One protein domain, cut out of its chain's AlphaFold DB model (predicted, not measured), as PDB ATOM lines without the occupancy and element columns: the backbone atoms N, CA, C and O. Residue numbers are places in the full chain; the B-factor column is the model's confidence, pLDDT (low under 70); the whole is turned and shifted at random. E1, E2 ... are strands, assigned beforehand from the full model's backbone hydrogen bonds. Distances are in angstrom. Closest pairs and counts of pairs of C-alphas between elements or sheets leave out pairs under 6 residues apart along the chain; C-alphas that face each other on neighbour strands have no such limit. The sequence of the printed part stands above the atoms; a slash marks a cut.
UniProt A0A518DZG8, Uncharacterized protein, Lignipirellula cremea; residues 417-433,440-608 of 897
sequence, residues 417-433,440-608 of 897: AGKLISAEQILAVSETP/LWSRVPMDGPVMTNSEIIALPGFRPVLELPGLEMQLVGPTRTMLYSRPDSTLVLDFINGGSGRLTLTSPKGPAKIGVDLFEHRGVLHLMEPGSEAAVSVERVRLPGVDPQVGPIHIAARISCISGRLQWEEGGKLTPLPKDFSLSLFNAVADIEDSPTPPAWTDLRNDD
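What this domain is: This is residues 417 to 433 and 440 to 608 of the 897 residues of an uncharacterized protein of Lignipirellula cremea (UniProt A0A518DZG8). Two strand walls stand face to face as a twisted sandwich, with the bent strand E6 passing from one wall into the other. One wall holds E3, E1, E5, the first part of E6, E8, E11, E12, E15 and E16; the other holds E2, E4, the last part of E6, E7, E9, E10, E13 and E14. The E11-E12 hairpin runs out into a loop whose residues 544 to 550 stick out, and the tail, residues 595 to 608, folds back outside the first wall. The 186 printed residues hold sixteen named strands, E1 to E16 in chain order, in one mixed, branched sheet, and no named helix: all strand. It is compact, with a radius of gyration of the C-alphas of 15.9 A and spans of 47 by 40 by 39 A.

How they stand to each other: E1, residues 417 to 420, has E3, 449 to 451, on one side (N 450 to O 418, 2.9 A) and E5, 465 to 468, on the other side (N 419 to O 467, 3.0 A). The edge strand E2, 427 to 431, is antiparallel to E4, 454 to 458 (N 428 to O 457, 2.9 A). E6, 471 to 485, bends by 143 degrees at residue 480. E4 (N 456 to O 481, 2.9 A) and E5 (N 473 to O 466, 2.9 A) lie on one side of E6, with E7, 491 to 494 (N 484 to O 492, 3.1 A), and E8, 500 to 506 (N 474 to O 504, 3.0 A), on the other side. E5, E6 and E7 form a meander, two hairpins in a row, each strand the antiparallel neighbour of the one before. E7 is parallel to E9, 512 to 518, at 25 degrees (N 515 to O 491, 2.9 A). E9 and E10, 521 to 527, form a hairpin (N 514 to O 525, 3.0 A). E8 is antiparallel to E11, 533 to 541 (N 503 to O 536, 2.9 A), which forms a hairpin with E12, 554 to 563 (N 537 to O 558, 3.0 A). E10 is antiparallel to E13, 566 to 570 (N 524 to O 569, 2.8 A), which forms a hairpin with the edge strand E14, 573 to 577 (N 568 to O 575, 2.8 A). E12 is antiparallel to E15, 581 to 586 (N 559 to O 583, 2.9 A), which forms a hairpin with the edge strand E16, 589 to 594 (N 584 to O 591, 2.9 A). The closest C-alphas of E9 and E12, those of Leu 518 and Ile 555, are 7.7 A apart.

Where its parts are: E1 begins at C-alpha 417 (153.889, 212.195, 139.656), and E16 ends at C-alpha 594 (169.986, 191.375, 160.141). From first to last C-alpha, E12 measures 28.9 A, E11 26.0 A, E9 19.7 A and E8 19.3 A.

The domain as a whole: The C-alphas farthest apart, Lys 509 and Gly 545, are 48.0 A apart. Residues 434 to 439 are not printed; C-alphas 433 and 440 are 7.7 A apart. The link E11 to E12 is long. Residues 551 to 552 are under pLDDT 70.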
ATOM      1  N   ALA A 417     152.955 213.055 138.930       90.38
ATOM      2  CA  ALA A 417     153.889 212.195 139.656       90.38
ATOM      3  C   ALA A 417     153.805 210.730 139.192       90.38
ATOM      4  O   ALA A 417     154.800 210.010 139.237       90.38
ATOM      5  N   GLY A 418     152.625 210.297 138.742       93.19
ATOM      6  CA  GLY A 418     152.356 208.950 138.242       93.19
ATOM      7  C   GLY A 418     150.872 208.733 137.947       93.19
ATOM      8  O   GLY A 418     150.116 209.699 137.837       93.19
ATOM      9  N   LYS A 419     150.441 207.474 137.844       96.00
ATOM     10  CA  LYS A 419     149.026 207.098 137.655       96.00
ATOM     11  C   LYS A 419     148.643 205.819 138.406       96.00
ATOM     12  O   LYS A 419     149.494 204.961 138.629       96.00
ATOM     13  N   LEU A 420     147.366 205.674 138.763       97.00
ATOM     14  CA  LEU A 420     146.827 204.468 139.408       97.00
ATOM     15  C   LEU A 420     146.612 203.345 138.384       97.00
ATOM     16  O   LEU A 420     145.786 203.492 137.489       97.00
ATOM     17  N   ILE A 421     147.309 202.214 138.524       96.81
ATOM     18  CA  ILE A 421     147.204 201.072 137.587       96.81
ATOM     19  C   ILE A 421     146.419 199.873 138.142       96.81
ATOM     20  O   ILE A 421     146.043 198.978 137.389       96.81
ATOM     21  N   SER A 422     146.142 199.843 139.447       94.50
ATOM     22  CA  SER A 422     145.391 198.760 140.093       94.50
ATOM     23  C   SER A 422     143.870 198.951 140.000       94.50
ATOM     24  O   SER A 422     143.335 199.913 140.557       94.50
ATOM     25  N   ALA A 423     143.174 197.993 139.384       88.31
ATOM     26  CA  ALA A 423     141.717 197.858 139.456       88.31
ATOM     27  C   ALA A 423     141.247 197.377 140.849       88.31
ATOM     28  O   ALA A 423     142.030 196.806 141.606       88.31
ATOM     29  N   GLU A 424     139.965 197.586 141.172       90.44
ATOM     30  CA  GLU A 424     139.340 197.217 142.461       90.44
ATOM     31  C   GLU A 424     140.062 197.772 143.719       90.44
ATOM     32  O   GLU A 424     140.008 197.174 144.792       90.44
ATOM     33  N   GLN A 425     140.738 198.926 143.617       94.44
ATOM     34  CA  GLN A 425     141.414 199.582 144.749       94.44
ATOM     35  C   GLN A 425     140.912 201.009 144.989       94.44
ATOM     36  O   GLN A 425     140.617 201.744 144.040       94.44
ATOM     37  N   ILE A 426     140.877 201.435 146.257       95.75
ATOM     38  CA  ILE A 426     140.675 202.839 146.632       95.75
ATOM     39  C   ILE A 426     142.026 203.471 146.977       95.75
ATOM     40  O   ILE A 426     142.651 203.128 147.980       95.75
ATOM     41  N   LEU A 427     142.430 204.449 146.168       97.19
ATOM     42  CA  LEU A 427     143.412 205.459 146.546       97.19
ATOM     43  C   LEU A 427     142.673 206.777 146.775       97.19
ATOM     44  O   LEU A 427     142.019 207.291 145.864       97.19
ATOM     45  N   ALA A 428     142.766 207.314 147.986       96.50
ATOM     46  CA  ALA A 428     142.298 208.653 148.298       96.50
ATOM     47  C   ALA A 428     143.378 209.678 147.936       96.50
ATOM     48  O   ALA A 428     144.566 209.431 148.155       96.50
ATOM     49  N   VAL A 429     142.968 210.838 147.429       94.56
ATOM     50  CA  VAL A 429     143.851 211.977 147.162       94.56
ATOM     51  C   VAL A 429     143.249 213.264 147.718       94.56
ATOM     52  O   VAL A 429     142.028 213.431 147.772       94.56
ATOM     53  N   SER A 430     144.119 214.171 148.149       90.44
ATOM     54  CA  SER A 430     143.770 215.513 148.597       90.44
ATOM     55  C   SER A 430     144.878 216.473 148.175       90.44
ATOM     56  O   SER A 430     146.048 216.270 148.507       90.44
ATOM     57  N   GLU A 431     144.529 217.510 147.416       80.88
ATOM     58  CA  GLU A 431     145.441 218.633 147.182       80.88
ATOM     59  C   GLU A 431     145.736 219.341 148.509       80.88
ATOM     60  O   GLU A 431     144.901 219.348 149.416       80.88
ATOM     61  N   THR A 432     146.922 219.937 148.633       72.19
ATOM     62  CA  THR A 432     147.256 220.753 149.809       72.19
ATOM     63  C   THR A 432     146.240 221.903 149.919       72.19
ATOM     64  O   THR A 432     146.195 222.736 149.008       72.19
ATOM     65  N   PRO A 433     145.399 221.963 150.973       72.06
ATOM     66  CA  PRO A 433     144.338 222.960 151.064       72.06
ATOM     67  C   PRO A 433     144.927 224.368 151.176       72.06
ATOM     68  O   PRO A 433     145.983 224.566 151.783       72.06
ATOM     69  N   LEU A 440     139.470 218.697 151.431       87.31
ATOM     70  CA  LEU A 440     138.644 217.797 150.626       87.31
ATOM     71  C   LEU A 440     139.433 216.547 150.215       87.31
ATOM     72  O   LEU A 440     140.594 216.647 149.818       87.31
ATOM     73  N   TRP A 441     138.774 215.387 150.273       93.31
ATOM     74  CA  TRP A 441     139.291 214.103 149.794       93.31
ATOM     75  C   TRP A 441     138.413 213.554 148.662       93.31
ATOM     76  O   TRP A 441     137.181 213.518 148.779       93.31
ATOM     77  N   SER A 442     139.047 213.078 147.593       93.62
ATOM     78  CA  SER A 442     138.413 212.374 146.470       93.62
ATOM     79  C   SER A 442     139.072 211.012 146.239       93.62
ATOM     80  O   SER A 442     140.155 210.731 146.760       93.62
ATOM     81  N   ARG A 443     138.410 210.135 145.475       95.12
ATOM     82  CA  ARG A 443     138.975 208.851 145.037       95.12
ATOM     83  C   ARG A 443     139.622 209.008 143.658       95.12
ATOM     84  O   ARG A 443     138.969 209.470 142.726       95.12
ATOM     85  N   VAL A 444     140.866 208.555 143.510       95.12
ATOM     86  CA  VAL A 444     141.551 208.481 142.209       95.12
ATOM     87  C   VAL A 444     140.911 207.365 141.357       95.12
ATOM     88  O   VAL A 444     140.791 206.239 141.852       95.12
ATOM     89  N   PRO A 445     140.486 207.630 140.104       94.00
ATOM     90  CA  PRO A 445     140.002 206.594 139.187       94.00
ATOM     91  C   PRO A 445     141.147 205.702 138.679       94.00
ATOM     92  O   PRO A 445     142.314 206.089 138.714       94.00
ATOM     93  N   MET A 446     140.821 204.523 138.143       94.00
ATOM     94  CA  MET A 446     141.795 203.699 137.410       94.00
ATOM     95  C   MET A 446     142.338 204.454 136.181       94.00
ATOM     96  O   MET A 446     141.598 205.188 135.529       94.00
ATOM     97  N   ASP A 447     143.642 204.314 135.920       93.81
ATOM     98  CA  ASP A 447     144.467 205.138 135.016       93.81
ATOM     99  C   ASP A 447     144.426 206.659 135.304       93.81
ATOM    100  O   ASP A 447     144.983 207.462 134.553       93.81
ATOM    101  N   GLY A 448     143.840 207.068 136.435       93.25
ATOM    102  CA  GLY A 448     143.814 208.447 136.905       93.25
ATOM    103  C   GLY A 448     145.208 208.955 137.288       93.25
ATOM    104  O   GLY A 448     145.974 208.218 137.922       93.25
ATOM    105  N   PRO A 449     145.556 210.208 136.937       94.44
ATOM    106  CA  PRO A 449     146.833 210.799 137.305       94.44
ATOM    107  C   PRO A 449     146.888 211.109 138.804       94.44
ATOM    108  O   PRO A 449     145.911 211.558 139.404       94.44
ATOM    109  N   VAL A 450     148.068 210.936 139.389       94.00
ATOM    110  CA  VAL A 450     148.422 211.446 140.717       94.00
ATOM    111  C   VAL A 450     149.411 212.590 140.519       94.00
ATOM    112  O   VAL A 450     150.390 212.440 139.786       94.00
ATOM    113  N   MET A 451     149.157 213.739 141.143       92.50
ATOM    114  CA  MET A 451     149.955 214.957 140.967       92.50
ATOM    115  C   MET A 451     150.994 215.127 142.085       92.50
ATOM    116  O   MET A 451     150.843 214.606 143.188       92.50
ATOM    117  N   THR A 452     152.058 215.883 141.816       90.69
ATOM    118  CA  THR A 452     152.985 216.358 142.854       90.69
ATOM    119  C   THR A 452     152.355 217.472 143.693       90.69
ATOM    120  O   THR A 452     151.681 218.347 143.149       90.69
ATOM    121  N   ASN A 453     152.685 217.511 144.982       87.69
ATOM    122  CA  ASN A 453     152.091 218.344 146.036       87.69
ATOM    123  C   ASN A 453     150.635 217.950 146.394       87.69
ATOM    124  O   ASN A 453     149.911 218.724 147.032       87.69
ATOM    125  N   SER A 454     150.227 216.734 146.011       88.44
ATOM    126  CA  SER A 454     149.024 216.052 146.496       88.44
ATOM    127  C   SER A 454     149.387 215.006 147.551       88.44
ATOM    128  O   SER A 454     150.331 214.228 147.383       88.44
ATOM    129  N   GLU A 455     148.605 214.961 148.624       92.31
ATOM    130  CA  GLU A 455     148.694 213.930 149.654       92.31
ATOM    131  C   GLU A 455     147.826 212.741 149.249       92.31
ATOM    132  O   GLU A 455     146.694 212.920 148.786       92.31
ATOM    133  N   ILE A 456     148.347 211.529 149.422       95.56
ATOM    134  CA  ILE A 456     147.667 210.290 149.046       95.56
ATOM    135  C   ILE A 456     147.511 209.359 150.244       95.56
ATOM    136  O   ILE A 456     148.417 209.242 151.074       95.56
ATOM    137  N   ILE A 457     146.361 208.684 150.317       96.19
ATOM    138  CA  ILE A 457     146.069 207.669 151.333       96.19
ATOM    139  C   ILE A 457     145.567 206.382 150.672       96.19
ATOM    140  O   ILE A 457     144.508 206.361 150.042       96.19
ATOM    141  N   ALA A 458     146.293 205.285 150.877       97.44
ATOM    142  CA  ALA A 458     145.739 203.942 150.766       97.44
ATOM    143  C   ALA A 458     144.936 203.652 152.040       97.44
ATOM    144  O   ALA A 458     145.503 203.611 153.135       97.44
ATOM    145  N   LEU A 459     143.618 203.503 151.905       96.88
ATOM    146  CA  LEU A 459     142.722 203.202 153.028       96.88
ATOM    147  C   LEU A 459     142.942 201.757 153.528       96.88
ATOM    148  O   LEU A 459     143.438 200.932 152.756       96.88
ATOM    149  N   PRO A 460     142.573 201.412 154.780       95.75
ATOM    150  CA  PRO A 460     142.655 200.037 155.278       95.75
ATOM    151  C   PRO A 460     141.930 199.051 154.346       95.75
ATOM    152  O   PRO A 460     140.960 199.418 153.683       95.75
ATOM    153  N   GLY A 461     142.423 197.818 154.262       94.25
ATOM    154  CA  GLY A 461     141.917 196.784 153.355       94.25
ATOM    155  C   GLY A 461     142.294 196.940 151.874       94.25
ATOM    156  O   GLY A 461     142.037 196.020 151.099       94.25
ATOM    157  N   PHE A 462     142.923 198.051 151.467       96.44
ATOM    158  CA  PHE A 462     143.312 198.314 150.076       96.44
ATOM    159  C   PHE A 462     144.831 198.317 149.866       96.44
ATOM    160  O   PHE A 462     145.606 198.737 150.726       96.44
ATOM    161  N   ARG A 463     145.258 197.881 148.677       96.56
ATOM    162  CA  ARG A 463     146.656 197.860 148.218       96.56
ATOM    163  C   ARG A 463     146.824 198.510 146.828       96.56
ATOM    164  O   ARG A 463     147.139 197.808 145.861       96.56
ATOM    165  N   PRO A 464     146.557 199.823 146.678       97.69
ATOM    166  CA  PRO A 464     146.647 200.505 145.390       97.69
ATOM    167  C   PRO A 464     148.084 200.538 144.851       97.69
ATOM    168  O   PRO A 464     149.038 200.759 145.600       97.69
ATOM    169  N   VAL A 465     148.222 200.353 143.534       98.06
ATOM    170  CA  VAL A 465     149.511 200.333 142.822       98.06
ATOM    171  C   VAL A 465     149.605 201.520 141.868       98.06
ATOM    172  O   VAL A 465     148.720 201.723 141.030       98.06
ATOM    173  N   LEU A 466     150.690 202.288 141.981       97.81
ATOM    174  CA  LEU A 466     151.011 203.424 141.120       97.81
ATOM    175  C   LEU A 466     152.140 203.084 140.139       97.81
ATOM    176  O   LEU A 466     153.190 202.600 140.561       97.81
ATOM    177  N   GLU A 467     151.963 203.414 138.855       97.12
ATOM    178  CA  GLU A 467     153.085 203.529 137.910       97.12
ATOM    179  C   GLU A 467     153.690 204.933 138.052       97.12
ATOM    180  O   GLU A 467     153.023 205.944 137.808       97.12
ATOM    181  N   LEU A 468     154.953 204.979 138.473       95.31
ATOM    182  CA  LEU A 468     155.794 206.165 138.634       95.31
ATOM    183  C   LEU A 468     156.922 206.139 137.570       95.31
ATOM    184  O   LEU A 468     157.139 205.110 136.922       95.31
ATOM    185  N   PRO A 469     157.698 207.224 137.373       91.94
ATOM    186  CA  PRO A 469     158.821 207.247 136.429       91.94
ATOM    187  C   PRO A 469     159.902 206.181 136.712       91.94
ATOM    188  O   PRO A 469     160.821 206.386 137.498       91.94
ATOM    189  N   GLY A 470     159.798 205.029 136.039       91.75
ATOM    190  CA  GLY A 470     160.723 203.893 136.173       91.75
ATOM    191  C   GLY A 470     160.448 202.949 137.353       91.75
ATOM    192  O   GLY A 470     161.180 201.973 137.511       91.75
ATOM    193  N   LEU A 471     159.402 203.205 138.145       96.31
ATOM    194  CA  LEU A 471     159.053 202.445 139.349       96.31
ATOM    195  C   LEU A 471     157.576 202.053 139.356       96.31
ATOM    196  O   LEU A 471     156.718 202.814 138.916       96.31
ATOM    197  N   GLU A 472     157.282 200.904 139.945       97.69
ATOM    198  CA  GLU A 472     155.944 200.554 140.418       97.69
ATOM    199  C   GLU A 472     155.947 200.648 141.948       97.69
ATOM    200  O   GLU A 472     156.864 200.150 142.601       97.69
ATOM    201  N   MET A 473     154.953 201.326 142.525       97.75
ATOM    202  CA  MET A 473     154.812 201.485 143.975       97.75
ATOM    203  C   MET A 473     153.470 200.920 144.430       97.75
ATOM    204  O   MET A 473     152.428 201.492 144.106       97.75
ATOM    205  N   GLN A 474     153.484 199.837 145.208       97.81
ATOM    206  CA  GLN A 474     152.293 199.352 145.905       97.81
ATOM    207  C   GLN A 474     152.258 199.947 147.310       97.81
ATOM    208  O   GLN A 474     153.125 199.665 148.132       97.81
ATOM    209  N   LEU A 475     151.227 200.733 147.604       97.88
ATOM    210  CA  LEU A 475     150.916 201.143 148.971       97.88
ATOM    211  C   LEU A 475     150.132 200.023 149.664       97.88
ATOM    212  O   LEU A 475     149.349 199.333 149.016       97.88
ATOM    213  N   VAL A 476     150.300 199.859 150.975       96.81
ATOM    214  CA  VAL A 476     149.591 198.852 151.778       96.81
ATOM    215  C   VAL A 476     148.773 199.558 152.853       96.81
ATOM    216  O   VAL A 476     149.317 200.207 153.742       96.81
ATOM    217  N   GLY A 477     147.450 199.487 152.746       93.00
ATOM    218  CA  GLY A 477     146.532 200.183 153.638       93.00
ATOM    219  C   GLY A 477     146.655 199.738 155.103       93.00
ATOM    220  O   GLY A 477     146.737 198.536 155.357       93.00
ATOM    221  N   PRO A 478     146.615 200.661 156.083       95.00
ATOM    222  CA  PRO A 478     146.614 202.117 155.935       95.00
ATOM    223  C   PRO A 478     148.012 202.682 155.626       95.00
ATOM    224  O   PRO A 478     148.967 202.441 156.365       95.00
ATOM    225  N   THR A 479     148.122 203.499 154.574       96.75
ATOM    226  CA  THR A 479     149.348 204.252 154.251       96.75
ATOM    227  C   THR A 479     149.029 205.656 153.775       96.75
ATOM    228  O   THR A 479     148.196 205.818 152.891       96.75
ATOM    229  N   ARG A 480     149.726 206.654 154.322       94.69
ATOM    230  CA  ARG A 480     149.567 208.089 154.064       94.69
ATOM    231  C   ARG A 480     150.930 208.726 153.784       94.69
ATOM    232  O   ARG A 480     151.840 208.585 154.599       94.69
ATOM    233  N   THR A 481     151.076 209.409 152.650       94.44
ATOM    234  CA  THR A 481     152.316 210.101 152.237       94.44
ATOM    235  C   THR A 481     151.995 211.283 151.323       94.44
ATOM    236  O   THR A 481     150.988 211.278 150.614       94.44
ATOM    237  N   MET A 482     152.870 212.286 151.299       92.56
ATOM    238  CA  MET A 482     152.853 213.368 150.310       92.56
ATOM    239  C   MET A 482     153.826 213.025 149.169       92.56
ATOM    240  O   MET A 482     154.918 212.520 149.431       92.56
ATOM    241  N   LEU A 483     153.450 213.268 147.907       91.75
ATOM    242  CA  LEU A 483     154.356 213.118 146.756       91.75
ATOM    243  C   LEU A 483     154.856 214.484 146.297       91.75
ATOM    244  O   LEU A 483     154.046 215.356 145.999       91.75
ATOM    245  N   TYR A 484     156.167 214.682 146.150       90.88
ATOM    246  CA  TYR A 484     156.713 215.924 145.581       90.88
ATOM    247  C   TYR A 484     157.958 215.677 144.715       90.88
ATOM    248  O   TYR A 484     158.590 214.634 144.823       90.88
ATOM    249  N   SER A 485     158.325 216.627 143.848       90.44
ATOM    250  CA  SER A 485     159.563 216.558 143.049       90.44
ATOM    251  C   SER A 485     160.637 217.512 143.586       90.44
ATOM    252  O   SER A 485     160.353 218.688 143.838       90.44
ATOM    253  N   ARG A 486     161.869 217.021 143.769       88.50
ATOM    254  CA  ARG A 486     163.059 217.842 144.067       88.50
ATOM    255  C   ARG A 486     163.526 218.596 142.802       88.50
ATOM    256  O   ARG A 486     163.199 218.188 141.687       88.50
ATOM    257  N   PRO A 487     164.336 219.670 142.928       83.94
ATOM    258  CA  PRO A 487     164.832 220.436 141.774       83.94
ATOM    259  C   PRO A 487     165.681 219.641 140.766       83.94
ATOM    260  O   PRO A 487     165.852 220.085 139.635       83.94
ATOM    261  N   ASP A 488     166.204 218.470 141.146       84.25
ATOM    262  CA  ASP A 488     166.925 217.543 140.263       84.25
ATOM    263  C   ASP A 488     165.991 216.588 139.483       84.25
ATOM    264  O   ASP A 488     166.459 215.654 138.833       84.25
ATOM    265  N   SER A 489     164.674 216.810 139.551       84.31
ATOM    266  CA  SER A 489     163.609 215.926 139.052       84.31
ATOM    267  C   SER A 489     163.507 214.556 139.746       84.31
ATOM    268  O   SER A 489     162.830 213.666 139.229       84.31
ATOM    269  N   THR A 490     164.122 214.355 140.921       90.50
ATOM    270  CA  THR A 490     163.843 213.166 141.745       90.50
ATOM    271  C   THR A 490     162.474 213.302 142.406       90.50
ATOM    272  O   THR A 490     162.256 214.220 143.199       90.50
ATOM    273  N   LEU A 491     161.565 212.365 142.123       94.06
ATOM    274  CA  LEU A 491     160.317 212.207 142.871       94.06
ATOM    275  C   LEU A 491     160.622 211.723 144.299       94.06
ATOM    276  O   LEU A 491     161.521 210.904 144.499       94.06
ATOM    277  N   VAL A 492     159.885 212.228 145.285       94.81
ATOM    278  CA  VAL A 492     160.099 211.990 146.716       94.81
ATOM    279  C   VAL A 492     158.806 211.562 147.396       94.81
ATOM    280  O   VAL A 492     157.749 212.151 147.153       94.81
ATOM    281  N   LEU A 493     158.930 210.577 148.284       94.94
ATOM    282  CA  LEU A 493     157.933 210.235 149.294       94.94
ATOM    283  C   LEU A 493     158.219 211.060 150.557       94.94
ATOM    284  O   LEU A 493     159.241 210.851 151.214       94.94
ATOM    285  N   ASP A 494     157.348 212.014 150.874       93.06
ATOM    286  CA  ASP A 494     157.423 212.804 152.102       93.06
ATOM    287  C   ASP A 494     156.549 212.190 153.203       93.06
ATOM    288  O   ASP A 494     155.317 212.143 153.104       93.06
ATOM    289  N   PHE A 495     157.226 211.757 154.268       91.19
ATOM    290  CA  PHE A 495     156.633 211.263 155.505       91.19
ATOM    291  C   PHE A 495     156.814 212.233 156.685       91.19
ATOM    292  O   PHE A 495     156.316 211.958 157.775       91.19
ATOM    293  N   ILE A 496     157.486 213.379 156.515       85.75
ATOM    294  CA  ILE A 496     157.688 214.365 157.589       85.75
ATOM    295  C   ILE A 496     156.322 214.866 158.078       85.75
ATOM    296  O   ILE A 496     156.004 214.779 159.270       85.75
ATOM    297  N   ASN A 497     155.485 215.308 157.136       79.44
ATOM    298  CA  ASN A 497     154.200 215.969 157.369       79.44
ATOM    299  C   ASN A 497     153.062 214.977 157.687       79.44
ATOM    300  O   ASN A 497     152.109 214.827 156.929       79.44
ATOM    301  N   GLY A 498     153.176 214.259 158.808       80.12
ATOM    302  CA  GLY A 498     152.141 213.337 159.300       80.12
ATOM    303  C   GLY A 498     152.036 212.000 158.553       80.12
ATOM    304  O   GLY A 498     151.128 211.219 158.837       80.12
ATOM    305  N   GLY A 499     152.945 211.713 157.617       89.19
ATOM    306  CA  GLY A 499     152.939 210.470 156.846       89.19
ATOM    307  C   GLY A 499     153.346 209.238 157.663       89.19
ATOM    308  O   GLY A 499     154.197 209.301 158.550       89.19
ATOM    309  N   SER A 500     152.746 208.094 157.344       93.19
ATOM    310  CA  SER A 500     153.010 206.788 157.964       93.19
ATOM    311  C   SER A 500     152.419 205.675 157.106       93.19
ATOM    312  O   SER A 500     151.404 205.899 156.448       93.19
ATOM    313  N   GLY A 501     152.974 204.466 157.156       94.44
ATOM    314  CA  GLY A 501     152.409 203.312 156.465       94.44
ATOM    315  C   GLY A 501     153.435 202.263 156.059       94.44
ATOM    316  O   GLY A 501     154.496 202.128 156.664       94.44
ATOM    317  N   ARG A 502     153.092 201.489 155.034       96.69
ATOM    318  CA  ARG A 502     153.836 200.349 154.496       96.69
ATOM    319  C   ARG A 502     153.686 200.345 152.976       96.69
ATOM    320  O   ARG A 502     152.584 200.515 152.464       96.69
ATOM    321  N   LEU A 503     154.774 200.167 152.240       97.69
ATOM    322  CA  LEU A 503     154.759 200.129 150.778       97.69
ATOM    323  C   LEU A 503     155.892 199.269 150.221       97.69
ATOM    324  O   LEU A 503     156.944 199.143 150.849       97.69
ATOM    325  N   THR A 504     155.694 198.707 149.032       97.69
ATOM    326  CA  THR A 504     156.783 198.130 148.236       97.69
ATOM    327  C   THR A 504     157.089 199.000 147.022       97.69
ATOM    328  O   THR A 504     156.215 199.672 146.467       97.69
ATOM    329  N   LEU A 505     158.364 199.012 146.637       97.69
ATOM    330  CA  LEU A 505     158.900 199.716 145.476       97.69
ATOM    331  C   LEU A 505     159.596 198.700 144.579       97.69
ATOM    332  O   LEU A 505     160.560 198.071 145.014       97.69
ATOM    333  N   THR A 506     159.145 198.586 143.334       97.25
ATOM    334  CA  THR A 506     159.665 197.633 142.348       97.25
ATOM    335  C   THR A 506     160.227 198.378 141.143       97.25
ATOM    336  O   THR A 506     159.645 199.353 140.667       97.25
ATOM    337  N   SER A 507     161.366 197.913 140.626       96.88
ATOM    338  CA  SER A 507     162.073 198.465 139.460       96.88
ATOM    339  C   SER A 507     161.883 197.548 138.235       96.88
ATOM    340  O   SER A 507     162.749 196.732 137.925       96.88
ATOM    341  N   PRO A 508     160.744 197.606 137.514       94.00
ATOM    342  CA  PRO A 508     160.379 196.576 136.531       94.00
ATOM    343  C   PRO A 508     161.233 196.580 135.251       94.00
ATOM    344  O   PRO A 508     161.405 195.541 134.619       94.00
ATOM    345  N   LYS A 509     161.741 197.748 134.829       91.38
ATOM    346  CA  LYS A 509     162.283 197.966 133.467       91.38
ATOM    347  C   LYS A 509     163.793 198.251 133.428       91.38
ATOM    348  O   LYS A 509     164.407 198.118 132.372       91.38
ATOM    349  N   GLY A 510     164.392 198.664 134.543       91.38
ATOM    350  CA  GLY A 510     165.760 199.186 134.610       91.38
ATOM    351  C   GLY A 510     165.988 200.023 135.871       91.38
ATOM    352  O   GLY A 510     165.007 200.362 136.536       91.38
ATOM    353  N   PRO A 511     167.252 200.351 136.203       93.81
ATOM    354  CA  PRO A 511     167.604 201.009 137.458       93.81
ATOM    355  C   PRO A 511     166.849 202.322 137.654       93.81
ATOM    356  O   PRO A 511     166.729 203.129 136.729       93.81
ATOM    357  N   ALA A 512     166.358 202.533 138.870       95.38
ATOM    358  CA  ALA A 512     165.511 203.663 139.222       95.38
ATOM    359  C   ALA A 512     165.813 204.164 140.640       95.38
ATOM    360  O   ALA A 512     166.399 203.451 141.452       95.38
ATOM    361  N   LYS A 513     165.413 205.402 140.941       95.31
ATOM    362  CA  LYS A 513     165.634 206.036 142.245       95.31
ATOM    363  C   LYS A 513     164.395 206.784 142.722       95.31
ATOM    364  O   LYS A 513     163.665 207.342 141.905       95.31
ATOM    365  N   ILE A 514     164.199 206.841 144.034       96.44
ATOM    366  CA  ILE A 514     163.162 207.660 144.670       96.44
ATOM    367  C   ILE A 514     163.713 208.296 145.948       96.44
ATOM    368  O   ILE A 514     164.451 207.663 146.702       96.44
ATOM    369  N   GLY A 515     163.403 209.568 146.181       95.31
ATOM    370  CA  GLY A 515     163.711 210.219 147.450       95.31
ATOM    371  C   GLY A 515     162.779 209.720 148.550       95.31
ATOM    372  O   GLY A 515     161.606 209.449 148.292       95.31
ATOM    373  N   VAL A 516     163.281 209.642 149.779       94.50
ATOM    374  CA  VAL A 516     162.459 209.348 150.958       94.50
ATOM    375  C   VAL A 516     162.857 210.327 152.062       94.50
ATOM    376  O   VAL A 516     164.012 210.337 152.490       94.50
ATOM    377  N   ASP A 517     161.908 211.166 152.477       92.19
ATOM    378  CA  ASP A 517     162.090 212.202 153.498       92.19
ATOM    379  C   ASP A 517     161.393 211.766 154.801       92.19
ATOM    380  O   ASP A 517     160.174 211.576 154.839       92.19
ATOM    381  N   LEU A 518     162.179 211.593 155.868       86.75
ATOM    382  CA  LEU A 518     161.812 210.944 157.130       86.75
ATOM    383  C   LEU A 518     162.419 211.691 158.326       86.75
ATOM    384  O   LEU A 518     163.505 211.368 158.795       86.75
ATOM    385  N   PHE A 519     161.690 212.677 158.853       78.19
ATOM    386  CA  PHE A 519     162.128 213.516 159.976       78.19
ATOM    387  C   PHE A 519     163.470 214.233 159.697       78.19
ATOM    388  O   PHE A 519     163.498 215.163 158.883       78.19
ATOM    389  N   GLU A 520     164.563 213.816 160.343       81.44
ATOM    390  CA  GLU A 520     165.924 214.309 160.090       81.44
ATOM    391  C   GLU A 520     166.590 213.621 158.883       81.44
ATOM    392  O   GLU A 520     167.446 214.225 158.233       81.44
ATOM    393  N   HIS A 521     166.151 212.410 158.523       86.94
ATOM    394  CA  HIS A 521     166.657 211.661 157.374       86.94
ATOM    395  C   HIS A 521     166.076 212.175 156.050       86.94
ATOM    396  O   HIS A 521     164.875 212.428 155.924       86.94
ATOM    397  N   ARG A 522     166.930 212.322 155.032       91.38
ATOM    398  CA  ARG A 522     166.568 212.815 153.686       91.38
ATOM    399  C   ARG A 522     167.418 212.141 152.625       91.38
ATOM    400  O   ARG A 522     168.305 212.750 152.020       91.38
ATOM    401  N   GLY A 523     167.143 210.863 152.408       92.19
ATOM    402  CA  GLY A 523     167.913 210.040 151.490       92.19
ATOM    403  C   GLY A 523     167.361 209.982 150.068       92.19
ATOM    404  O   GLY A 523     166.406 210.673 149.679       92.19
ATOM    405  N   VAL A 524     167.995 209.111 149.290       95.38
ATOM    406  CA  VAL A 524     167.521 208.563 148.019       95.38
ATOM    407  C   VAL A 524     167.732 207.053 148.065       95.38
ATOM    408  O   VAL A 524     168.846 206.582 148.291       95.38
ATOM    409  N   LEU A 525     166.663 206.294 147.838       96.31
ATOM    410  CA  LEU A 525     166.725 204.852 147.661       96.31
ATOM    411  C   LEU A 525     166.918 204.545 146.174       96.31
ATOM    412  O   LEU A 525     166.073 204.889 145.345       96.31
ATOM    413  N   HIS A 526     168.034 203.900 145.844       96.56
ATOM    414  CA  HIS A 526     168.380 203.457 144.497       96.56
ATOM    415  C   HIS A 526     168.119 201.956 144.355       96.56
ATOM    416  O   HIS A 526     168.643 201.148 145.125       96.56
ATOM    417  N   LEU A 527     167.326 201.590 143.350       96.19
ATOM    418  CA  LEU A 527     167.040 200.222 142.936       96.19
ATOM    419  C   LEU A 527     167.932 199.924 141.723       96.19
ATOM    420  O   LEU A 527     167.749 200.508 140.654       96.19
ATOM    421  N   MET A 528     168.948 199.079 141.907       93.94
ATOM    422  CA  MET A 528     170.121 199.040 141.019       93.94
ATOM    423  C   MET A 528     169.969 198.119 139.802       93.94
ATOM    424  O   MET A 528     170.705 198.266 138.826       93.94
ATOM    425  N   GLU A 529     169.057 197.147 139.855       93.69
ATOM    426  CA  GLU A 529     168.902 196.095 138.839       93.69
ATOM    427  C   GLU A 529     167.421 195.925 138.451       93.69
ATOM    428  O   GLU A 529     166.562 196.074 139.325       93.69
ATOM    429  N   PRO A 530     167.087 195.576 137.189       93.31
ATOM    430  CA  PRO A 530     165.716 195.234 136.817       93.31
ATOM    431  C   PRO A 530     165.180 194.097 137.695       93.31
ATOM    432  O   PRO A 530     165.873 193.106 137.922       93.31
ATOM    433  N   GLY A 531     163.951 194.239 138.179       91.81
ATOM    434  CA  GLY A 531     163.343 193.327 139.144       91.81
ATOM    435  C   GLY A 531     163.821 193.511 140.588       91.81
ATOM    436  O   GLY A 531     163.462 192.686 141.416       91.81
ATOM    437  N   SER A 532     164.601 194.553 140.915       94.94
ATOM    438  CA  SER A 532     164.875 194.893 142.322       94.94
ATOM    439  C   SER A 532     163.601 195.355 143.022       94.94
ATOM    440  O   SER A 532     162.800 196.087 142.431       94.94
ATOM    441  N   GLU A 533     163.459 194.977 144.290       95.31
ATOM    442  CA  GLU A 533     162.279 195.252 145.105       95.31
ATOM    443  C   GLU A 533     162.670 195.612 146.547       95.31
ATOM    444  O   GLU A 533     163.468 194.919 147.190       95.31
ATOM    445  N   ALA A 534     162.081 196.690 147.064       96.06
ATOM    446  CA  ALA A 534     162.276 197.179 148.423       96.06
ATOM    447  C   ALA A 534     160.957 197.199 149.206       96.06
ATOM    448  O   ALA A 534     159.953 197.696 148.701       96.06
ATOM    449  N   ALA A 535     160.984 196.746 150.459       96.25
ATOM    450  CA  ALA A 535     159.936 197.014 151.440       96.25
ATOM    451  C   ALA A 535     160.294 198.270 152.239       96.25
ATOM    452  O   ALA A 535     161.397 198.354 152.779       96.25
ATOM    453  N   VAL A 536     159.362 199.212 152.370       95.88
ATOM    454  CA  VAL A 536     159.487 200.385 153.244       95.88
ATOM    455  C   VAL A 536     158.307 200.405 154.210       95.88
ATOM    456  O   VAL A 536     157.154 200.429 153.786       95.88
ATOM    457  N   SER A 537     158.581 200.418 155.511       95.44
ATOM    458  CA  SER A 537     157.579 200.670 156.554       95.44
ATOM    459  C   SER A 537     157.976 201.883 157.384       95.44
ATOM    460  O   SER A 537     159.134 201.984 157.773       95.44
ATOM    461  N   VAL A 538     157.023 202.770 157.662       93.50
ATOM    462  CA  VAL A 538     157.186 204.021 158.413       93.50
ATOM    463  C   VAL A 538     156.105 204.085 159.487       93.50
ATOM    464  O   VAL A 538     154.921 204.219 159.178       93.50
ATOM    465  N   GLU A 539     156.504 204.004 160.748       90.50
ATOM    466  CA  GLU A 539     155.619 204.026 161.905       90.50
ATOM    467  C   GLU A 539     155.876 205.272 162.761       90.50
ATOM    468  O   GLU A 539     157.015 205.694 162.968       90.50
ATOM    469  N   ARG A 540     154.792 205.877 163.254       86.88
ATOM    470  CA  ARG A 540     154.837 207.018 164.172       86.88
ATOM    471  C   ARG A 540     154.436 206.512 165.549       86.88
ATOM    472  O   ARG A 540     153.279 206.154 165.766       86.88
ATOM    473  N   VAL A 541     155.399 206.442 166.460       80.31
ATOM    474  CA  VAL A 541     155.221 205.879 167.799       80.31
ATOM    475  C   VAL A 541     155.072 207.018 168.804       80.31
ATOM    476  O   VAL A 541     155.974 207.830 169.005       80.31
ATOM    477  N   ARG A 542     153.916 207.057 169.469       83.62
ATOM    478  CA  ARG A 542     153.660 207.898 170.644       83.62
ATOM    479  C   ARG A 542     153.791 207.022 171.888       83.62
ATOM    480  O   ARG A 542     153.178 205.953 171.941       83.62
ATOM    481  N   LEU A 543     154.537 207.465 172.899       80.81
ATOM    482  CA  LEU A 543     154.626 206.751 174.180       80.81
ATOM    483  C   LEU A 543     153.292 206.858 174.966       80.81
ATOM    484  O   LEU A 543     152.498 207.776 174.719       80.81
ATOM    485  N   PRO A 544     152.962 205.916 175.868       84.00
ATOM    486  CA  PRO A 544     151.744 206.004 176.679       84.00
ATOM    487  C   PRO A 544     151.753 207.214 177.625       84.00
ATOM    488  O   PRO A 544     152.789 207.551 178.187       84.00
ATOM    489  N   GLY A 545     150.608 207.885 177.801       81.62
ATOM    490  CA  GLY A 545     150.494 209.066 178.675       81.62
ATOM    491  C   GLY A 545     151.067 210.370 178.115       81.62
ATOM    492  O   GLY A 545     150.854 211.423 178.711       81.62
ATOM    493  N   VAL A 546     151.740 210.332 176.963       83.06
ATOM    494  CA  VAL A 546     152.218 211.533 176.268       83.06
ATOM    495  C   VAL A 546     151.052 212.215 175.552       83.06
ATOM    496  O   VAL A 546     150.429 211.620 174.670       83.06
ATOM    497  N   ASP A 547     150.768 213.464 175.928       79.81
ATOM    498  CA  ASP A 547     149.694 214.278 175.349       79.81
ATOM    499  C   ASP A 547     149.935 214.527 173.842       79.81
ATOM    500  O   ASP A 547     150.957 215.123 173.481       79.81
ATOM    501  N   PRO A 548     149.030 214.085 172.947       79.00
ATOM    502  CA  PRO A 548     149.166 214.264 171.501       79.00
ATOM    503  C   PRO A 548     149.127 215.731 171.026       79.00
ATOM    504  O   PRO A 548     149.504 215.982 169.887       79.00
ATOM    505  N   GLN A 549     148.723 216.702 171.858       75.50
ATOM    506  CA  GLN A 549     148.745 218.131 171.497       75.50
ATOM    507  C   GLN A 549     150.110 218.816 171.701       75.50
ATOM    508  O   GLN A 549     150.320 219.908 171.173       75.50
ATOM    509  N   VAL A 550     151.036 218.222 172.467       75.12
ATOM    510  CA  VAL A 550     152.320 218.869 172.836       75.12
ATOM    511  C   VAL A 550     153.530 217.930 172.923       75.12
ATOM    512  O   VAL A 550     154.661 218.402 173.039       75.12
ATOM    513  N   GLY A 551     153.321 216.615 172.923       64.69
ATOM    514  CA  GLY A 551     154.370 215.631 173.168       64.69
ATOM    515  C   GLY A 551     155.233 215.276 171.950       64.69
ATOM    516  O   GLY A 551     154.826 215.492 170.808       64.69
ATOM    517  N   PRO A 552     156.429 214.692 172.168       69.19
ATOM    518  CA  PRO A 552     157.257 214.184 171.083       69.19
ATOM    519  C   PRO A 552     156.579 212.997 170.383       69.19
ATOM    520  O   PRO A 552     156.070 212.074 171.024       69.19
ATOM    521  N   ILE A 553     156.623 213.009 169.050       75.12
ATOM    522  CA  ILE A 553     156.254 211.881 168.192       75.12
ATOM    523  C   ILE A 553     157.560 211.256 167.712       75.12
ATOM    524  O   ILE A 553     158.339 211.923 167.031       75.12
ATOM    525  N   HIS A 554     157.803 209.991 168.048       78.56
ATOM    526  CA  HIS A 554     158.952 209.267 167.520       78.56
ATOM    527  C   HIS A 554     158.624 208.696 166.144       78.56
ATOM    528  O   HIS A 554     157.506 208.234 165.905       78.56
ATOM    529  N   ILE A 555     159.600 208.711 165.241       81.12
ATOM    530  CA  ILE A 555     159.435 208.186 163.883       81.12
ATOM    531  C   ILE A 555     160.453 207.068 163.688       81.12
ATOM    532  O   ILE A 555     161.662 207.292 163.763       81.12
ATOM    533  N   ALA A 556     159.930 205.866 163.461       86.25
ATOM    534  CA  ALA A 556     160.692 204.673 163.138       86.25
ATOM    535  C   ALA A 556     160.390 204.287 161.689       86.25
ATOM    536  O   ALA A 556     159.230 204.137 161.308       86.25
ATOM    537  N   ALA A 557     161.418 204.100 160.871       90.44
ATOM    538  CA  ALA A 557     161.273 203.548 159.536       90.44
ATOM    539  C   ALA A 557     162.227 202.375 159.332       90.44
ATOM    540  O   ALA A 557     163.323 202.353 159.883       90.44
ATOM    541  N   ARG A 558     161.814 201.401 158.522       93.06
ATOM    542  CA  ARG A 558     162.641 200.257 158.137       93.06
ATOM    543  C   ARG A 558     162.559 200.049 156.629       93.06
ATOM    544  O   ARG A 558     161.464 199.925 156.080       93.06
ATOM    545  N   ILE A 559     163.718 200.003 155.974       94.31
ATOM    546  CA  ILE A 559     163.879 199.754 154.537       94.31
ATOM    547  C   ILE A 559     164.585 198.405 154.370       94.31
ATOM    548  O   ILE A 559     165.730 198.255 154.783       94.31
ATOM    549  N   SER A 560     163.906 197.420 153.779       93.38
ATOM    550  CA  SER A 560     164.398 196.036 153.630       93.38
ATOM    551  C   SER A 560     164.489 195.644 152.154       93.38
ATOM    552  O   SER A 560     163.615 196.013 151.365       93.38
ATOM    553  N   CYS A 561     165.508 194.877 151.766       92.81
ATOM    554  CA  CYS A 561     165.656 194.395 150.391       92.81
ATOM    555  C   CYS A 561     164.910 193.063 150.194       92.81
ATOM    556  O   CYS A 561     165.325 192.030 150.703       92.81
ATOM    557  N   ILE A 562     163.812 193.065 149.427       91.00
ATOM    558  CA  ILE A 562     163.098 191.822 149.087       91.00
ATOM    559  C   ILE A 562     163.861 191.076 147.981       91.00
ATOM    560  O   ILE A 562     164.053 189.857 148.052       91.00
ATOM    561  N   SER A 563     164.316 191.800 146.953       90.62
ATOM    562  CA  SER A 563     165.039 191.225 145.817       90.62
ATOM    563  C   SER A 563     165.921 192.245 145.076       90.62
ATOM    564  O   SER A 563     165.806 193.458 145.262       90.62
ATOM    565  N   GLY A 564     166.825 191.740 144.229       90.19
ATOM    566  CA  GLY A 564     167.785 192.547 143.468       90.19
ATOM    567  C   GLY A 564     168.878 193.162 144.345       90.19
ATOM    568  O   GLY A 564     169.437 192.484 145.210       90.19
ATOM    569  N   ARG A 565     169.209 194.435 144.100       91.25
ATOM    570  CA  ARG A 565     170.211 195.192 144.871       91.25
ATOM    571  C   ARG A 565     169.754 196.620 145.133       91.25
ATOM    572  O   ARG A 565     169.354 197.323 144.205       91.25
ATOM    573  N   LEU A 566     169.891 197.058 146.383       95.00
ATOM    574  CA  LEU A 566     169.507 198.390 146.845       95.00
ATOM    575  C   LEU A 566     170.717 199.188 147.355       95.00
ATOM    576  O   LEU A 566     171.675 198.622 147.890       95.00
ATOM    577  N   GLN A 567     170.661 200.513 147.223       95.19
ATOM    578  CA  GLN A 567     171.593 201.443 147.870       95.19
ATOM    579  C   GLN A 567     170.832 202.636 148.462       95.19
ATOM    580  O   GLN A 567     169.984 203.224 147.797       95.19
ATOM    581  N   TRP A 568     171.153 203.003 149.701       95.06
ATOM    582  CA  TRP A 568     170.685 204.223 150.359       95.06
ATOM    583  C   TRP A 568     171.748 205.312 150.222       95.06
ATOM    584  O   TRP A 568     172.881 205.135 150.675       95.06
ATOM    585  N   GLU A 569     171.407 206.425 149.582       94.62
ATOM    586  CA  GLU A 569     172.253 207.616 149.504       94.62
ATOM    587  C   GLU A 569     171.754 208.672 150.487       94.62
ATOM    588  O   GLU A 569     170.633 209.154 150.354       94.62
ATOM    589  N   GLU A 570     172.590 209.076 151.440       92.31
ATOM    590  CA  GLU A 570     172.255 210.117 152.413       92.31
ATOM    591  C   GLU A 570     173.501 210.927 152.788       92.31
ATOM    592  O   GLU A 570     174.581 210.373 152.979       92.31
ATOM    593  N   GLY A 571     173.392 212.260 152.821       87.38
ATOM    594  CA  GLY A 571     174.539 213.148 153.071       87.38
ATOM    595  C   GLY A 571     175.698 213.007 152.064       87.38
ATOM    596  O   GLY A 571     176.827 213.373 152.379       87.38
ATOM    597  N   GLY A 572     175.447 212.435 150.879       86.94
ATOM    598  CA  GLY A 572     176.474 212.063 149.894       86.94
ATOM    599  C   GLY A 572     177.197 210.735 150.183       86.94
ATOM    600  O   GLY A 572     178.092 210.349 149.431       86.94
ATOM    601  N   LYS A 573     176.822 210.012 151.247       91.19
ATOM    602  CA  LYS A 573     177.289 208.652 151.546       91.19
ATOM    603  C   LYS A 573     176.338 207.636 150.909       91.19
ATOM    604  O   LYS A 573     175.192 207.503 151.334       91.19
ATOM    605  N   LEU A 574     176.842 206.866 149.948       92.50
ATOM    606  CA  LEU A 574     176.171 205.672 149.426       92.50
ATOM    607  C   LEU A 574     176.422 204.476 150.355       92.50
ATOM    608  O   LEU A 574     177.567 204.124 150.638       92.50
ATOM    609  N   THR A 575     175.342 203.851 150.813       91.81
ATOM    610  CA  THR A 575     175.337 202.708 151.732       91.81
ATOM    611  C   THR A 575     174.608 201.540 151.056       91.81
ATOM    612  O   THR A 575     173.417 201.667 150.768       91.81
ATOM    613  N   PRO A 576     175.277 200.416 150.741       91.88
ATOM    614  CA  PRO A 576     174.615 199.268 150.128       91.88
ATOM    615  C   PRO A 576     173.708 198.562 151.140       91.88
ATOM    616  O   PRO A 576     174.099 198.386 152.291       91.88
ATOM    617  N   LEU A 577     172.534 198.115 150.691       90.12
ATOM    618  CA  LEU A 577     171.607 197.306 151.483       90.12
ATOM    619  C   LEU A 577     171.505 195.913 150.834       90.12
ATOM    620  O   LEU A 577     170.866 195.778 149.784       90.12
ATOM    621  N   PRO A 578     172.194 194.889 151.381       83.81
ATOM    622  CA  PRO A 578     172.083 193.516 150.898       83.81
ATOM    623  C   PRO A 578     170.708 192.921 151.228       83.81
ATOM    624  O   PRO A 578     169.979 193.449 152.063       83.81
ATOM    625  N   LYS A 579     170.374 191.796 150.585       81.25
ATOM    626  CA  LYS A 579     169.062 191.148 150.710       81.25
ATOM    627  C   LYS A 579     168.676 190.827 152.158       81.25
ATOM    628  O   LYS A 579     167.568 191.124 152.578       81.25
ATOM    629  N   ASP A 580     169.595 190.232 152.906       83.19
ATOM    630  CA  ASP A 580     169.309 189.665 154.226       83.19
ATOM    631  C   ASP A 580     169.427 190.702 155.362       83.19
ATOM    632  O   ASP A 580     169.644 190.334 156.512       83.19
ATOM    633  N   PHE A 581     169.304 191.998 155.042       84.56
ATOM    634  CA  PHE A 581     169.454 193.128 155.963       84.56
ATOM    635  C   PHE A 581     168.355 194.178 155.764       84.56
ATOM    636  O   PHE A 581     167.799 194.345 154.672       84.56
ATOM    637  N   SER A 582     168.102 194.958 156.813       87.88
ATOM    638  CA  SER A 582     167.254 196.146 156.747       87.88
ATOM    639  C   SER A 582     167.912 197.360 157.392       87.88
ATOM    640  O   SER A 582     168.452 197.267 158.492       87.88
ATOM    641  N   LEU A 583     167.814 198.508 156.725       89.94
ATOM    642  CA  LEU A 583     168.153 199.810 157.290       89.94
ATOM    643  C   LEU A 583     167.017 200.251 158.213       89.94
ATOM    644  O   LEU A 583     165.923 200.546 157.724       89.94
ATOM    645  N   SER A 584     167.280 200.308 159.513       89.31
ATOM    646  CA  SER A 584     166.402 200.944 160.492       89.31
ATOM    647  C   SER A 584     166.821 202.401 160.677       89.31
ATOM    648  O   SER A 584     167.999 202.709 160.849       89.31
ATOM    649  N   LEU A 585     165.842 203.299 160.627       84.06
ATOM    650  CA  LEU A 585     165.978 204.735 160.836       84.06
ATOM    651  C   LEU A 585     165.095 205.116 162.028       84.06
ATOM    652  O   LEU A 585     163.870 205.012 161.937       84.06
ATOM    653  N   PHE A 586     165.692 205.542 163.140       82.50
ATOM    654  CA  PHE A 586     164.969 205.940 164.347       82.50
ATOM    655  C   PHE A 586     165.360 207.354 164.786       82.50
ATOM    656  O   PHE A 586     166.454 207.593 165.302       82.50
ATOM    657  N   ASN A 587     164.434 208.299 164.592       73.19
ATOM    658  CA  ASN A 587     164.612 209.749 164.746       73.19
ATOM    659  C   ASN A 587     165.784 210.323 163.912       73.19
ATOM    660  O   ASN A 587     165.543 210.880 162.843       73.19
ATOM    661  N   ALA A 588     167.021 210.172 164.397       73.56
ATOM    662  CA  ALA A 588     168.271 210.641 163.782       73.56
ATOM    663  C   ALA A 588     169.354 209.541 163.678       73.56
ATOM    664  O   ALA A 588     170.468 209.791 163.211       73.56
ATOM    665  N   VAL A 589     169.061 208.328 164.161       79.81
ATOM    666  CA  VAL A 589     169.974 207.178 164.161       79.81
ATOM    667  C   VAL A 589     169.639 206.276 162.979       79.81
ATOM    668  O   VAL A 589     168.491 205.874 162.814       79.81
ATOM    669  N   ALA A 590     170.653 205.930 162.186       83.50
ATOM    670  CA  ALA A 590     170.553 204.974 161.089       83.50
ATOM    671  C   ALA A 590     171.454 203.766 161.366       83.50
ATOM    672  O   ALA A 590     172.673 203.935 161.465       83.50
ATOM    673  N   ASP A 591     170.871 202.570 161.444       87.00
ATOM    674  CA  ASP A 591     171.589 201.312 161.677       87.00
ATOM    675  C   ASP A 591     171.139 200.202 160.710       87.00
ATOM    676  O   ASP A 591     170.089 200.302 160.069       87.00
ATOM    677  N   ILE A 592     171.957 199.161 160.548       85.25
ATOM    678  CA  ILE A 592     171.737 198.067 159.596       85.25
ATOM    679  C   ILE A 592     171.600 196.751 160.365       85.25
ATOM    680  O   ILE A 592     172.585 196.161 160.802       85.25
ATOM    681  N   GLU A 593     170.363 196.282 160.482       87.31
ATOM    682  CA  GLU A 593     169.991 195.067 161.208       87.31
ATOM    683  C   GLU A 593     169.934 193.844 160.278       87.31
ATOM    684  O   GLU A 593     169.526 193.961 159.118       87.31
ATOM    685  N   ASP A 594     170.260 192.658 160.805       84.00
ATOM    686  CA  ASP A 594     169.986 191.375 160.141       84.00
ATOM    687  C   ASP A 594     168.466 191.201 159.941       84.00
ATOM    688  O   ASP A 594     167.681 191.206 160.890       84.00
ATOM    689  N   SER A 595     168.040 191.006 158.692       81.25
ATOM    690  CA  SER A 595     166.636 190.850 158.293       81.25
ATOM    691  C   SER A 595     166.494 189.777 157.196       81.25
ATOM    692  O   SER A 595     166.173 190.077 156.046       81.25
ATOM    693  N   PRO A 596     166.746 188.488 157.512       80.12
ATOM    694  CA  PRO A 596     166.839 187.402 156.523       80.12
ATOM    695  C   PRO A 596     165.486 186.936 155.952       80.12
ATOM    696  O   PRO A 596     165.426 185.985 155.169       80.12
ATOM    697  N   THR A 597     164.377 187.556 156.359       85.38
ATOM    698  CA  THR A 597     163.022 187.242 155.889       85.38
ATOM    699  C   THR A 597     162.282 188.532 155.548       85.38
ATOM    700  O   THR A 597     162.261 189.428 156.394       85.38
ATOM    701  N   PRO A 598     161.626 188.636 154.375       86.31
ATOM    702  CA  PRO A 598     160.867 189.830 154.024       86.31
ATOM    703  C   PRO A 598     159.730 190.072 155.038       86.31
ATOM    704  O   PRO A 598     159.161 189.102 155.552       86.31
ATOM    705  N   PRO A 599     159.373 191.337 155.336       91.38
ATOM    706  CA  PRO A 599     158.329 191.646 156.310       91.38
ATOM    707  C   PRO A 599     156.992 190.994 155.941       91.38
ATOM    708  O   PRO A 599     156.519 191.151 154.823       91.38
ATOM    709  N   ALA A 600     156.336 190.311 156.885       91.12
ATOM    710  CA  ALA A 600     155.154 189.486 156.591       91.12
ATOM    711  C   ALA A 600     154.015 190.224 155.852       91.12
ATOM    712  O   ALA A 600     153.280 189.606 155.085       91.12
ATOM    713  N   TRP A 601     153.890 191.544 156.030       92.62
ATOM    714  CA  TRP A 601     152.897 192.378 155.349       92.62
ATOM    715  C   TRP A 601     153.132 192.551 153.836       92.62
ATOM    716  O   TRP A 601     152.240 193.047 153.148       92.62
ATOM    717  N   THR A 602     154.286 192.163 153.285       91.88
ATOM    718  CA  THR A 602     154.530 192.217 151.831       91.88
ATOM    719  C   THR A 602     153.795 191.094 151.090       91.88
ATOM    720  O   THR A 602     153.481 191.246 149.914       91.88
ATOM    721  N   ASP A 603     153.470 189.985 151.766       88.50
ATOM    722  CA  ASP A 603     152.716 188.863 151.197       88.50
ATOM    723  C   ASP A 603     151.205 189.033 151.447       88.50
ATOM    724  O   ASP A 603     150.727 188.963 152.581       88.50
ATOM    725  N   LEU A 604     150.441 189.199 150.361       87.00
ATOM    726  CA  LEU A 604     148.975 189.313 150.343       87.00
ATOM    727  C   LEU A 604     148.252 188.134 151.030       87.00
ATOM    728  O   LEU A 604     147.086 188.257 151.408       87.00
ATOM    729  N   ARG A 605     148.902 186.974 151.193       88.06
ATOM    730  CA  ARG A 605     148.333 185.812 151.898       88.06
ATOM    731  C   ARG A 605     148.217 186.029 153.408       88.06
ATOM    732  O   ARG A 605     147.373 185.382 154.021       88.06
ATOM    733  N   ASN A 606     148.996 186.952 153.975       87.38
ATOM    734  CA  ASN A 606     148.975 187.289 155.401       87.38
ATOM    735  C   ASN A 606     147.924 188.357 155.769       87.38
ATOM    736  O   ASN A 606     147.743 188.640 156.952       87.38
ATOM    737  N   ASP A 607     147.215 188.933 154.790       86.50
ATOM    738  CA  ASP A 607     146.096 189.851 155.038       86.50
ATOM    739  C   ASP A 607     144.848 189.103 155.517       86.50
ATOM    740  O   ASP A 607     144.493 188.049 154.975       86.50
ATOM    741  N   ASP A 608     144.105 189.702 156.450       88.69
ATOM    742  CA  ASP A 608     142.852 189.136 156.947       88.69
ATOM    743  C   ASP A 608     141.863 188.851 155.788       88.69
ATOM    744  O   ASP A 608     141.479 189.758 155.034       88.69
TER     745      ASP A 608